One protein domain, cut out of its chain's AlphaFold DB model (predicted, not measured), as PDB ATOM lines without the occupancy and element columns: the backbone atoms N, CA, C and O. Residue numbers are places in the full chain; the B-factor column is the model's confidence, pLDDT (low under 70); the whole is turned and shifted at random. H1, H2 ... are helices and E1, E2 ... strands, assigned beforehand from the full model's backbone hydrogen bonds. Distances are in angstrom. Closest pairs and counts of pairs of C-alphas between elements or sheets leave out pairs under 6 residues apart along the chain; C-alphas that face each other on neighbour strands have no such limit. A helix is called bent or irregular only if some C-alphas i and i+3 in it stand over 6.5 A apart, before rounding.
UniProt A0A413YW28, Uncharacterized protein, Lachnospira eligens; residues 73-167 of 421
ATOM      1  N   ILE A  73      23.711 -38.401   8.069       94.75
ATOM      2  CA  ILE A  73      23.190 -39.490   8.898       94.75
ATOM      3  C   ILE A  73      22.986 -40.731   8.035       94.75
ATOM      4  O   ILE A  73      22.217 -40.699   7.075       94.75
ATOM      5  N   ASN A  74      23.649 -41.833   8.395       91.38
ATOM      6  CA  ASN A  74      23.411 -43.126   7.758       91.38
ATOM      7  C   ASN A  74      21.953 -43.563   7.984       91.38
ATOM      8  O   ASN A  74      21.461 -43.525   9.114       91.38
ATOM      9  N   SER A  75      21.270 -43.986   6.920       91.81
ATOM     10  CA  SER A  75      19.874 -44.429   6.968       91.81
ATOM     11  C   SER A  75      19.653 -45.595   7.931       91.81
ATOM     12  O   SER A  75      18.609 -45.634   8.577       91.81
ATOM     13  N   SER A  76      20.642 -46.478   8.114       89.88
ATOM     14  CA  SER A  76      20.574 -47.594   9.070       89.88
ATOM     15  C   SER A  76      20.411 -47.144  10.528       89.88
ATOM     16  O   SER A  76      19.974 -47.920  11.373       89.88
ATOM     17  N   ARG A  77      20.742 -45.885  10.835       93.50
ATOM     18  CA  ARG A  77      20.610 -45.299  12.174       93.50
ATOM     19  C   ARG A  77      19.274 -44.600  12.400       93.50
ATOM     20  O   ARG A  77      19.002 -44.186  13.527       93.50
ATOM     21  N   ILE A  78      18.459 -44.423  11.361       96.56
ATOM     22  CA  ILE A  78      17.215 -43.659  11.448       96.56
ATOM     23  C   ILE A  78      16.078 -44.568  11.915       96.56
ATOM     24  O   ILE A  78      15.737 -45.549  11.258       96.56
ATOM     25  N   LEU A  79      15.443 -44.202  13.028       97.44
ATOM     26  CA  LEU A  79      14.217 -44.836  13.498       97.44
ATOM     27  C   LEU A  79      13.005 -44.178  12.833       97.44
ATOM     28  O   LEU A  79      12.731 -42.989  13.023       97.44
ATOM     29  N   THR A  80      12.271 -44.953  12.039       97.31
ATOM     30  CA  THR A  80      11.096 -44.461  11.315       97.31
ATOM     31  C   THR A  80       9.841 -44.488  12.192       97.31
ATOM     32  O   THR A  80       9.741 -45.241  13.167       97.31
ATOM     33  N   LYS A  81       8.838 -43.680  11.829       96.44
ATOM     34  CA  LYS A  81       7.505 -43.725  12.444       96.44
ATOM     35  C   LYS A  81       6.845 -45.094  12.256       96.44
ATOM     36  O   LYS A  81       6.198 -45.568  13.177       96.44
ATOM     37  N   ALA A  82       7.048 -45.742  11.107       96.62
ATOM     38  CA  ALA A  82       6.507 -47.077  10.844       96.62
ATOM     39  C   ALA A  82       7.028 -48.130  11.840       96.62
ATOM     40  O   ALA A  82       6.291 -49.036  12.204       96.62
ATOM     41  N   VAL A  83       8.274 -47.987  12.308       96.56
ATOM     42  CA  VAL A  83       8.874 -48.902  13.293       96.56
ATOM     43  C   VAL A  83       8.512 -48.520  14.728       96.56
ATOM     44  O   VAL A  83       8.251 -49.395  15.547       96.56
ATOM     45  N   SER A  84       8.529 -47.227  15.063       96.88
ATOM     46  CA  SER A  84       8.352 -46.776  16.453       96.88
ATOM     47  C   SER A  84       6.909 -46.478  16.858       96.88
ATOM     48  O   SER A  84       6.625 -46.411  18.047       96.88
ATOM     49  N   GLY A  85       6.018 -46.214  15.900       96.75
ATOM     50  CA  GLY A  85       4.671 -45.689  16.153       96.75
ATOM     51  C   GLY A  85       4.636 -44.235  16.647       96.75
ATOM     52  O   GLY A  85       3.557 -43.666  16.799       96.75
ATOM     53  N   ILE A  86       5.787 -43.593  16.876       97.00
ATOM     54  CA  ILE A  86       5.859 -42.250  17.462       97.00
ATOM     55  C   ILE A  86       5.679 -41.175  16.387       97.00
ATOM     56  O   ILE A  86       6.381 -41.143  15.374       97.00
ATOM     57  N   ASN A  87       4.750 -40.249  16.638       97.06
ATOM     58  CA  ASN A  87       4.501 -39.114  15.757       97.06
ATOM     59  C   ASN A  87       5.635 -38.080  15.800       97.06
ATOM     60  O   ASN A  87       6.172 -37.727  16.860       97.06
ATOM     61  N   TYR A  88       5.956 -37.550  14.621       97.25
ATOM     62  CA  TYR A  88       6.854 -36.414  14.469       97.25
ATOM     63  C   TYR A  88       6.169 -35.116  14.905       97.25
ATOM     64  O   TYR A  88       4.964 -34.968  14.718       97.25
ATOM     65  N   ILE A  89       6.933 -34.180  15.471       97.06
ATOM     66  CA  ILE A  89       6.441 -32.838  15.844       97.06
ATOM     67  C   ILE A  89       6.632 -31.815  14.730       97.06
ATOM     68  O   ILE A  89       6.040 -30.743  14.772       97.06
ATOM     69  N   ALA A  90       7.455 -32.134  13.735       96.31
ATOM     70  CA  ALA A  90       7.723 -31.258  12.610       96.31
ATOM     71  C   ALA A  90       8.079 -32.062  11.360       96.31
ATOM     72  O   ALA A  90       8.584 -33.190  11.429       96.31
ATOM     73  N   ARG A  91       7.866 -31.449  10.193       93.25
ATOM     74  CA  ARG A  91       8.290 -32.020   8.914       93.25
ATOM     75  C   ARG A  91       9.811 -32.190   8.909       93.25
ATOM     76  O   ARG A  91      10.554 -31.246   9.161       93.25
ATOM     77  N   GLY A  92      10.271 -33.399   8.594       90.94
ATOM     78  CA  GLY A  92      11.698 -33.707   8.497       90.94
ATOM     79  C   GLY A  92      12.399 -33.975   9.830       90.94
ATOM     80  O   GLY A  92      13.624 -34.088   9.833       90.94
ATOM     81  N   GLU A  93      11.667 -34.110  10.942       97.62
ATOM     82  CA  GLU A  93      12.246 -34.649  12.173       97.62
ATOM     83  C   GLU A  93      12.793 -36.063  11.939       97.62
ATOM     84  O   GLU A  93      12.136 -36.922  11.349       97.62
ATOM     85  N   LYS A  94      14.016 -36.300  12.414       97.50
ATOM     86  CA  LYS A  94      14.694 -37.595  12.310       97.50
ATOM     87  C   LYS A  94      15.136 -38.047  13.686       97.50
ATOM     88  O   LYS A  94      15.857 -37.303  14.341       97.50
ATOM     89  N   PHE A  95      14.757 -39.261  14.076       98.56
ATOM     90  CA  PHE A  95      15.276 -39.943  15.260       98.56
ATOM     91  C   PHE A  95      16.472 -40.803  14.864       98.56
ATOM     92  O   PHE A  95      16.347 -41.666  14.000       98.56
ATOM     93  N   VAL A  96      17.625 -40.560  15.481       98.38
ATOM     94  CA  VAL A  96      18.902 -41.190  15.123       98.38
ATOM     95  C   VAL A  96      19.447 -41.966  16.315       98.38
ATOM     96  O   VAL A  96      19.451 -41.451  17.433       98.38
ATOM     97  N   SER A  97      19.886 -43.204  16.080       97.12
ATOM     98  CA  SER A  97      20.371 -44.105  17.128       97.12
ATOM     99  C   SER A  97      21.611 -43.555  17.827       97.12
ATOM    100  O   SER A  97      22.542 -43.070  17.184       97.12
ATOM    101  N   LEU A  98      21.654 -43.668  19.149       96.56
ATOM    102  CA  LEU A  98      22.787 -43.272  19.978       96.56
ATOM    103  C   LEU A  98      23.582 -44.520  20.388       96.56
ATOM    104  O   LEU A  98      23.182 -45.215  21.313       96.56
ATOM    105  N   PHE A  99      24.695 -44.821  19.712       92.75
ATOM    106  CA  PHE A  99      25.427 -46.083  19.924       92.75
ATOM    107  C   PHE A  99      26.034 -46.246  21.319       92.75
ATOM    108  O   PHE A  99      26.125 -47.370  21.808       92.75
ATOM    109  N   ASP A 100      26.373 -45.142  21.979       94.56
ATOM    110  CA  ASP A 100      26.907 -45.172  23.342       94.56
ATOM    111  C   ASP A 100      25.819 -45.375  24.398       94.56
ATOM    112  O   ASP A 100      26.128 -45.475  25.583       94.56
ATOM    113  N   TYR A 101      24.543 -45.410  24.010       97.00
ATOM    114  CA  TYR A 101      23.415 -45.463  24.930       97.00
ATOM    115  C   TYR A 101      22.512 -46.654  24.628       97.00
ATOM    116  O   TYR A 101      22.271 -47.028  23.481       97.00
ATOM    117  N   LYS A 102      21.973 -47.253  25.687       96.50
ATOM    118  CA  LYS A 102      21.096 -48.412  25.569       96.50
ATOM    119  C   LYS A 102      19.811 -48.032  24.844       96.50
ATOM    120  O   LYS A 102      19.015 -47.272  25.388       96.50
ATOM    121  N   ASN A 103      19.585 -48.618  23.667       96.12
ATOM    122  CA  ASN A 103      18.309 -48.561  22.951       96.12
ATOM    123  C   ASN A 103      17.698 -47.147  22.907       96.12
ATOM    124  O   ASN A 103      16.521 -46.981  23.229       96.12
ATOM    125  N   ALA A 104      18.498 -46.133  22.576       98.00
ATOM    126  CA  ALA A 104      18.079 -44.736  22.609       98.00
ATOM    127  C   ALA A 104      18.250 -44.062  21.242       98.00
ATOM    128  O   ALA A 104      19.220 -44.315  20.526       98.00
ATOM    129  N   TRP A 105      17.320 -43.166  20.907       98.56
ATOM    130  CA  TRP A 105      17.350 -42.350  19.696       98.56
ATOM    131  C   TRP A 105      17.060 -40.891  20.030       98.56
ATOM    132  O   TRP A 105      16.047 -40.594  20.661       98.56
ATOM    133  N   ILE A 106      17.913 -39.981  19.565       98.75
ATOM    134  CA  ILE A 106      17.716 -38.531  19.689       98.75
ATOM    135  C   ILE A 106      17.103 -37.985  18.401       98.75
ATOM    136  O   ILE A 106      17.516 -38.348  17.297       98.75
ATOM    137  N   SER A 107      16.101 -37.122  18.526       98.62
ATOM    138  CA  SER A 107      15.551 -36.391  17.388       98.62
ATOM    139  C   SER A 107      16.369 -35.149  17.061       98.62
ATOM    140  O   SER A 107      17.015 -34.562  17.927       98.62
ATOM    141  N   SER A 108      16.225 -34.656  15.834       98.50
ATOM    142  CA  SER A 108      16.742 -33.350  15.411       98.50
ATOM    143  C   SER A 108      16.200 -32.150  16.210       98.50
ATOM    144  O   SER A 108      16.647 -31.039  15.951       98.50
ATOM    145  N   TYR A 109      15.241 -32.364  17.123       98.38
ATOM    146  CA  TYR A 109      14.603 -31.371  18.001       98.38
ATOM    147  C   TYR A 109      14.844 -31.638  19.500       98.38
ATOM    148  O   TYR A 109      14.186 -31.046  20.352       98.38
ATOM    149  N   GLY A 110      15.732 -32.569  19.861       98.25
ATOM    150  CA  GLY A 110      16.063 -32.831  21.267       98.25
ATOM    151  C   GLY A 110      15.077 -33.727  22.032       98.25
ATOM    152  O   GLY A 110      15.218 -33.891  23.242       98.25
ATOM    153  N   ARG A 111      14.088 -34.339  21.367       98.38
ATOM    154  CA  ARG A 111      13.249 -35.421  21.931       98.38
ATOM    155  C   ARG A 111      13.979 -36.756  21.898       98.38
ATOM    156  O   ARG A 111      14.621 -37.048  20.891       98.38
ATOM    157  N   ILE A 112      13.818 -37.581  22.933       98.56
ATOM    158  CA  ILE A 112      14.413 -38.921  22.994       98.56
ATOM    159  C   ILE A 112      13.341 -40.005  22.939       98.56
ATOM    160  O   ILE A 112      12.353 -39.941  23.668       98.56
ATOM    161  N   ILE A 113      13.575 -41.024  22.114       98.56
ATOM    162  CA  ILE A 113      12.877 -42.310  22.177       98.56
ATOM    163  C   ILE A 113      13.800 -43.323  22.846       98.56
ATOM    164  O   ILE A 113      14.989 -43.380  22.527       98.56
ATOM    165  N   ILE A 114      13.243 -44.144  23.731       98.12
ATOM    166  CA  ILE A 114      13.892 -45.361  24.226       98.12
ATOM    167  C   ILE A 114      13.083 -46.591  23.819       98.12
ATOM    168  O   ILE A 114      11.872 -46.493  23.613       98.12
ATOM    169  N   LYS A 115      13.747 -47.745  23.713       97.38
ATOM    170  CA  LYS A 115      13.091 -49.049  23.561       97.38
ATOM    171  C   LYS A 115      13.380 -49.941  24.762       97.38
ATOM    172  O   LYS A 115      14.542 -50.257  25.041       97.38
ATOM    173  N   ASP A 116      12.323 -50.378  25.429       93.81
ATOM    174  CA  ASP A 116      12.364 -51.383  26.490       93.81
ATOM    175  C   ASP A 116      11.521 -52.615  26.115       93.81
ATOM    176  O   ASP A 116      11.273 -52.862  24.932       93.81
ATOM    177  N   ASN A 117      11.145 -53.424  27.108       92.44
ATOM    178  CA  ASN A 117      10.381 -54.653  26.903       92.44
ATOM    179  C   ASN A 117       8.940 -54.394  26.427       92.44
ATOM    180  O   ASN A 117       8.356 -55.276  25.807       92.44
ATOM    181  N   GLU A 118       8.377 -53.214  26.699       92.69
ATOM    182  CA  GLU A 118       7.011 -52.834  26.307       92.69
ATOM    183  C   GLU A 118       6.972 -52.202  24.908       92.69
ATOM    184  O   GLU A 118       5.910 -52.082  24.300       92.69
ATOM    185  N   GLY A 119       8.132 -51.815  24.369       95.88
ATOM    186  CA  GLY A 119       8.272 -51.266  23.026       95.88
ATOM    187  C   GLY A 119       8.963 -49.907  23.012       95.88
ATOM    188  O   GLY A 119       9.812 -49.603  23.850       95.88
ATOM    189  N   TYR A 120       8.651 -49.102  21.995       98.12
ATOM    190  CA  TYR A 120       9.210 -47.761  21.827       98.12
ATOM    191  C   TYR A 120       8.371 -46.731  22.581       98.12
ATOM    192  O   TYR A 120       7.156 -46.678  22.415       98.12
ATOM    193  N   LYS A 121       9.022 -45.854  23.350       97.31
ATOM    194  CA  LYS A 121       8.343 -44.751  24.039       97.31
ATOM    195  C   LYS A 121       9.165 -43.474  24.059       97.31
ATOM    196  O   LYS A 121      10.396 -43.508  24.087       97.31
ATOM    197  N   LEU A 122       8.469 -42.338  24.068       97.56
ATOM    198  CA  LEU A 122       9.093 -41.037  24.292       97.56
ATOM    199  C   LEU A 122       9.523 -40.924  25.753       97.56
ATOM    200  O   LEU A 122       8.722 -41.087  26.672       97.56
ATOM    201  N   LEU A 123      10.799 -40.622  25.960       97.62
ATOM    202  CA  LEU A 123      11.342 -40.389  27.284       97.62
ATOM    203  C   LEU A 123      10.973 -38.977  27.746       97.62
ATOM    204  O   LEU A 123      11.177 -38.003  27.022       97.62
ATOM    205  N   LYS A 124      10.459 -38.850  28.971       96.88
ATOM    206  CA  LYS A 124      10.193 -37.545  29.584       96.88
ATOM    207  C   LYS A 124      11.496 -36.950  30.121       96.88
ATOM    208  O   LYS A 124      12.108 -37.512  31.028       96.88
ATOM    209  N   GLY A 125      11.911 -35.817  29.561       96.62
ATOM    210  CA  GLY A 125      13.037 -35.033  30.071       96.62
ATOM    211  C   GLY A 125      12.647 -34.129  31.244       96.62
ATOM    212  O   GLY A 125      11.479 -34.016  31.619       96.62
ATOM    213  N   SER A 126      13.641 -33.460  31.824       97.44
ATOM    214  CA  SER A 126      13.472 -32.500  32.919       97.44
ATOM    215  C   SER A 126      14.266 -31.231  32.643       97.44
ATOM    216  O   SER A 126      15.396 -31.302  32.165       97.44
ATOM    217  N   TYR A 127      13.692 -30.073  32.961       96.94
ATOM    218  CA  TYR A 127      14.401 -28.803  32.853       96.94
ATOM    219  C   TYR A 127      15.178 -28.522  34.136       96.94
ATOM    220  O   TYR A 127      14.642 -28.600  35.243       96.94
ATOM    221  N   SER A 128      16.459 -28.206  33.991       95.88
ATOM    222  CA  SER A 128      17.317 -27.868  35.121       95.88
ATOM    223  C   SER A 128      16.982 -26.473  35.656       95.88
ATOM    224  O   SER A 128      16.728 -25.539  34.905       95.88
ATOM    225  N   ARG A 129      16.980 -26.294  36.983       94.06
ATOM    226  CA  ARG A 129      16.696 -24.978  37.581       94.06
ATOM    227  C   ARG A 129      17.826 -23.968  37.362       94.06
ATOM    228  O   ARG A 129      17.518 -22.777  37.342       94.06
ATOM    229  N   LYS A 130      19.070 -24.449  37.216       93.62
ATOM    230  CA  LYS A 130      20.305 -23.649  37.162       93.62
ATOM    231  C   LYS A 130      20.475 -22.944  35.818       93.62
ATOM    232  O   LYS A 130      20.664 -21.740  35.785       93.62
ATOM    233  N   ASP A 131      20.391 -23.704  34.738       93.19
ATOM    234  CA  ASP A 131      20.642 -23.262  33.360       93.19
ATOM    235  C   ASP A 131      19.386 -23.309  32.483       93.19
ATOM    236  O   ASP A 131      19.430 -22.868  31.345       93.19
ATOM    237  N   LYS A 132      18.254 -23.804  33.014       95.81
ATOM    238  CA  LYS A 132      16.957 -23.873  32.316       95.81
ATOM    239  C   LYS A 132      16.967 -24.753  31.051       95.81
ATOM    240  O   LYS A 132      15.995 -24.741  30.301       95.81
ATOM    241  N   GLU A 133      18.003 -25.570  30.883       97.00
ATOM    242  CA  GLU A 133      18.206 -26.513  29.777       97.00
ATOM    243  C   GLU A 133      17.444 -27.830  29.978       97.00
ATOM    244  O   GLU A 133      17.141 -28.226  31.111       97.00
ATOM    245  N   LEU A 134      17.168 -28.537  28.877       98.19
ATOM    246  CA  LEU A 134      16.503 -29.844  28.884       98.19
ATOM    247  C   LEU A 134      17.510 -30.978  29.121       98.19
ATOM    248  O   LEU A 134      18.475 -31.137  28.376       98.19
ATOM    249  N   TYR A 135      17.239 -31.815  30.120       98.56
ATOM    250  CA  TYR A 135      18.066 -32.959  30.493       98.56
ATOM    251  C   TYR A 135      17.305 -34.280  30.457       98.56
ATOM    252  O   TYR A 135      16.141 -34.364  30.855       98.56
ATOM    253  N   TYR A 136      18.028 -35.338  30.101       98.56
ATOM    254  CA  TYR A 136      17.581 -36.724  30.172       98.56
ATOM    255  C   TYR A 136      18.497 -37.552  31.066       98.56
ATOM    256  O   TYR A 136      19.658 -37.205  31.285       98.56
ATOM    257  N   ILE A 137      17.968 -38.664  31.571       98.25
ATOM    258  CA  ILE A 137      18.753 -39.709  32.226       98.25
ATOM    259  C   ILE A 137      18.760 -40.910  31.288       98.25
ATOM    260  O   ILE A 137      17.700 -41.463  31.006       98.25
ATOM    261  N   LEU A 138      19.942 -41.295  30.810       98.19
ATOM    262  CA  LEU A 138      20.126 -42.413  29.885       98.19
ATOM    263  C   LEU A 138      21.126 -43.421  30.441       98.19
ATOM    264  O   LEU A 138      22.015 -43.070  31.214       98.19
ATOM    265  N   ASP A 139      21.011 -44.667  30.002       97.81
ATOM    266  CA  ASP A 139      21.971 -45.724  30.299       97.81
ATOM    267  C   ASP A 139      23.108 -45.699  29.270       97.81
ATOM    268  O   ASP A 139      22.936 -46.160  28.143       97.81
ATOM    269  N   LYS A 140      24.273 -45.162  29.651       97.75
ATOM    270  CA  LYS A 140      25.471 -45.107  28.800       97.75
ATOM    271  C   LYS A 140      26.300 -46.383  28.937       97.75
ATOM    272  O   LYS A 140      26.563 -46.820  30.060       97.75
ATOM    273  N   ASN A 141      26.715 -46.969  27.817       96.75
ATOM    274  CA  ASN A 141      27.611 -48.116  27.761       96.75
ATOM    275  C   ASN A 141      29.032 -47.664  28.117       96.75
ATOM    276  O   ASN A 141      29.610 -46.801  27.461       96.75
ATOM    277  N   VAL A 142      29.578 -48.205  29.201       95.81
ATOM    278  CA  VAL A 142      30.885 -47.826  29.745       95.81
ATOM    279  C   VAL A 142      31.677 -49.064  30.145       95.81
ATOM    280  O   VAL A 142      31.112 -50.072  30.580       95.81
ATOM    281  N   TYR A 143      33.000 -48.976  30.041       94.81
ATOM    282  CA  TYR A 143      33.895 -50.032  30.495       94.81
ATOM    283  C   TYR A 143      34.190 -49.899  31.993       94.81
ATOM    284  O   TYR A 143      34.804 -48.935  32.453       94.81
ATOM    285  N   PHE A 144      33.787 -50.895  32.779       94.88
ATOM    286  CA  PHE A 144      34.086 -50.957  34.206       94.88
ATOM    287  C   PHE A 144      35.455 -51.605  34.427       94.88
ATOM    288  O   PHE A 144      35.549 -52.831  34.489       94.88
ATOM    289  N   LYS A 145      36.503 -50.785  34.609       91.81
ATOM    290  CA  LYS A 145      37.893 -51.251  34.815       91.81
ATOM    291  C   LYS A 145      38.017 -52.323  35.911       91.81
ATOM    292  O   LYS A 145      38.698 -53.321  35.707       91.81
ATOM    293  N   THR A 146      37.308 -52.169  37.031       92.56
ATOM    294  CA  THR A 146      37.337 -53.118  38.163       92.56
ATOM    295  C   THR A 146      36.775 -54.494  37.813       92.56
ATOM    296  O   THR A 146      37.304 -55.508  38.250       92.56
ATOM    297  N   LYS A 147      35.716 -54.539  36.998       93.00
ATOM    298  CA  LYS A 147      35.049 -55.780  36.577       93.00
ATOM    299  C   LYS A 147      35.567 -56.299  35.231       93.00
ATOM    300  O   LYS A 147      35.084 -57.327  34.767       93.00
ATOM    301  N   LYS A 148      36.486 -55.561  34.593       92.38
ATOM    302  CA  LYS A 148      37.015 -55.788  33.240       92.38
ATOM    303  C   LYS A 148      35.929 -56.096  32.199       92.38
ATOM    304  O   LYS A 148      36.119 -56.944  31.332       92.38
ATOM    305  N   LYS A 149      34.783 -55.413  32.291       95.00
ATOM    306  CA  LYS A 149      33.627 -55.641  31.416       95.00
ATOM    307  C   LYS A 149      32.891 -54.357  31.068       95.00
ATOM    308  O   LYS A 149      32.851 -53.424  31.872       95.00
ATOM    309  N   TRP A 150      32.260 -54.349  29.905       95.56
ATOM    310  CA  TRP A 150      31.278 -53.348  29.512       95.56
ATOM    311  C   TRP A 150      29.956 -53.566  30.244       95.56
ATOM    312  O   TRP A 150      29.580 -54.684  30.610       95.56
ATOM    313  N   GLY A 151      29.260 -52.468  30.496       96.12
ATOM    314  CA  GLY A 151      27.915 -52.463  31.044       96.12
ATOM    315  C   GLY A 151      27.338 -51.057  31.007       96.12
ATOM    316  O   GLY A 151      27.908 -50.163  30.390       96.12
ATOM    317  N   TYR A 152      26.225 -50.844  31.700       97.00
ATOM    318  CA  TYR A 152      25.513 -49.572  31.647       97.00
ATOM    319  C   TYR A 152      25.632 -48.775  32.939       97.00
ATOM    320  O   TYR A 152      25.534 -49.323  34.040       97.00
ATOM    321  N   LYS A 153      25.821 -47.463  32.791       97.25
ATOM    322  CA  LYS A 153      25.765 -46.484  33.874       97.25
ATOM    323  C   LYS A 153      24.748 -45.406  33.516       97.25
ATOM    324  O   LYS A 153      24.840 -44.804  32.448       97.25
ATOM    325  N   LYS A 154      23.831 -45.113  34.440       97.88
ATOM    326  CA  LYS A 154      22.922 -43.972  34.309       97.88
ATOM    327  C   LYS A 154      23.718 -42.671  34.314       97.88
ATOM    328  O   LYS A 154      24.483 -42.410  35.243       97.88
ATOM    329  N   VAL A 155      23.522 -41.859  33.285       98.00
ATOM    330  CA  VAL A 155      24.145 -40.545  33.133       98.00
ATOM    331  C   VAL A 155      23.081 -39.499  32.848       98.00
ATOM    332  O   VAL A 155      22.115 -39.752  32.128       98.00
ATOM    333  N   LYS A 156      23.264 -38.316  33.432       97.69
ATOM    334  CA  LYS A 156      22.452 -37.141  33.132       97.69
ATOM    335  C   LYS A 156      23.089 -36.407  31.955       97.69
ATOM    336  O   LYS A 156      24.262 -36.053  32.035       97.69
ATOM    337  N   VAL A 157      22.331 -36.193  30.888       97.69
ATOM    338  CA  VAL A 157      22.821 -35.636  29.617       97.69
ATOM    339  C   VAL A 157      21.915 -34.513  29.143       97.69
ATOM    340  O   VAL A 157      20.699 -34.581  29.332       97.69
ATOM    341  N   LYS A 158      22.507 -33.468  28.562       98.00
ATOM    342  CA  LYS A 158      21.766 -32.335  28.006       98.00
ATOM    343  C   LYS A 158      21.244 -32.688  26.612       98.00
ATOM    344  O   LYS A 158      21.927 -33.363  25.842       98.00
ATOM    345  N   ALA A 159      20.033 -32.246  26.288       98.44
ATOM    346  CA  ALA A 159      19.424 -32.482  24.983       98.44
ATOM    347  C   ALA A 159      20.231 -31.823  23.854       98.44
ATOM    348  O   ALA A 159      20.537 -32.492  22.868       98.44
ATOM    349  N   SER A 160      20.626 -30.556  24.024       98.44
ATOM    350  CA  SER A 160      21.420 -29.812  23.039       98.44
ATOM    351  C   SER A 160      22.774 -30.469  22.776       98.44
ATOM    352  O   SER A 160      23.146 -30.596  21.614       98.44
ATOM    353  N   ASP A 161      23.456 -30.994  23.800       97.81
ATOM    354  CA  ASP A 161      24.723 -31.723  23.626       97.81
ATOM    355  C   ASP A 161      24.546 -32.957  22.722       97.81
ATOM    356  O   ASP A 161      25.318 -33.159  21.785       97.81
ATOM    357  N   LEU A 162      23.490 -33.753  22.943       98.38
ATOM    358  CA  LEU A 162      23.186 -34.918  22.101       98.38
ATOM    359  C   LEU A 162      22.801 -34.514  20.674       98.38
ATOM    360  O   LEU A 162      23.173 -35.198  19.717       98.38
ATOM    361  N   VAL A 163      22.062 -33.412  20.513       98.75
ATOM    362  CA  VAL A 163      21.691 -32.882  19.195       98.75
ATOM    363  C   VAL A 163      22.931 -32.396  18.444       98.75
ATOM    364  O   VAL A 163      23.121 -32.766  17.286       98.75
ATOM    365  N   ILE A 164      23.808 -31.629  19.092       98.56
ATOM    366  CA  ILE A 164      25.073 -31.163  18.511       98.56
ATOM    367  C   ILE A 164      25.923 -32.363  18.104       98.56
ATOM    368  O   ILE A 164      26.298 -32.466  16.937       98.56
ATOM    369  N   GLN A 165      26.144 -33.307  19.028       97.56
ATOM    370  CA  GLN A 165      26.926 -34.516  18.773       97.56
ATOM    371  C   GLN A 165      26.369 -35.320  17.594       97.56
ATOM    372  O   GLN A 165      27.141 -35.938  16.871       97.56
ATOM    373  N   THR A 166      25.055 -35.321  17.375       98.19
ATOM    374  CA  THR A 166      24.432 -36.172  16.353       98.19
ATOM    375  C   THR A 166      24.300 -35.488  14.995       98.19
ATOM    376  O   THR A 166      24.474 -36.143  13.970       98.19
ATOM    377  N   PHE A 167      23.981 -34.192  14.957       98.50
ATOM    378  CA  PHE A 167      23.527 -33.519  13.734       98.50
ATOM    379  C   PHE A 167      24.457 -32.408  13.242       98.50
ATOM    380  O   PHE A 167      24.364 -32.030  12.073       98.50
TER     381      PHE A 167
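This is residues 73 to 167 of the 421 residues of an uncharacterized protein of Lachnospira eligens (UniProt A0A413YW28). A small, twisted sheet of four short strands, E1 to E4, has helix H2 across one face, and a long, bent two-stranded hairpin, E5 and E6, reaches away from the side where H2 begins. The short helix H1 lies near E4 at the sheet's edge, and a loop between E4 and E5 makes a second, narrower extension. The printed part has 95 residues, with two named helices and six named strands in the order H1 E1 E2 E3 E4 E5 E6 H2; both sheets, E1 - E2 - E3 - E4 and E5 - E6, are antiparallel, and the class is mixed, helices and strands. The whole is compact, with a radius of gyration of the C-alphas of 14.0 A, and spans 46 by 35 by 27 A.

E1, residues 95 to 97, E2, residues 104 to 107, E3, residues 112 to 116, and E4, residues 119 to 122, form a meander, each strand the antiparallel neighbour of the one before. Within hydrogen-bond range are N 96 and O 106 across E1 and E2, at 2.9 A, N 105 and O 113 across E2 and E3, at 2.8 A, and N 114 and O 121 across E3 and E4, at 2.9 A. H2, residues 159 to 167, is on this sheet at a height over the sheet of 9.4 A and runs across the strands, at 78 degrees to E1 on the local plane. The closest C-alphas of H2 and E2 are those of Val 163 and Ile 106, 6.9 A apart. H1, residues 81 to 84, only grazes the sheet; its closest C-alpha pair with E4 is Ser 84 and Tyr 120, 5.5 A apart. E5, residues 134 to 144, and E6, residues 149 to 158, form an antiparallel hairpin, with N 140 and O 153 at 2.9 A, within hydrogen-bond range. The closest C-alphas of E5 and H2 are those of Leu 134 and Ala 159, 5.5 A apart. E3 and E5 are only just apart, their closest C-alphas at 8.1 A. In H2 every O i to N i+4 pair is within hydrogen-bond range; H1 is too short for such a pair.

H1 begins at C-alpha 81, (7.505, -43.725, 12.444), and is 5.1 A long. E1 measures 6.8 A, E2 10.2 A, E3 13.1 A and E4 10.3 A. E5 is 28.0 A long from C-alpha 134, (16.503, -29.844, 28.884), and bends by 53 degrees at residue 141; E6 is 26.4 A long and bends by 55 degrees at residue 154. H2, 12.0 A long, ends at C-alpha 167, (23.527, -33.519, 13.734).

The two C-alphas farthest apart, those of Arg 91 and Thr 146, are 46.3 A apart. The printed part has no cut. The link from E4 to E5, 11 residues, is long, and its residues 126 to 127 pair antiparallel with residues 134 to 135 of E5. The mean pLDDT of the printed part is 96.5, and no printed residue is under 70.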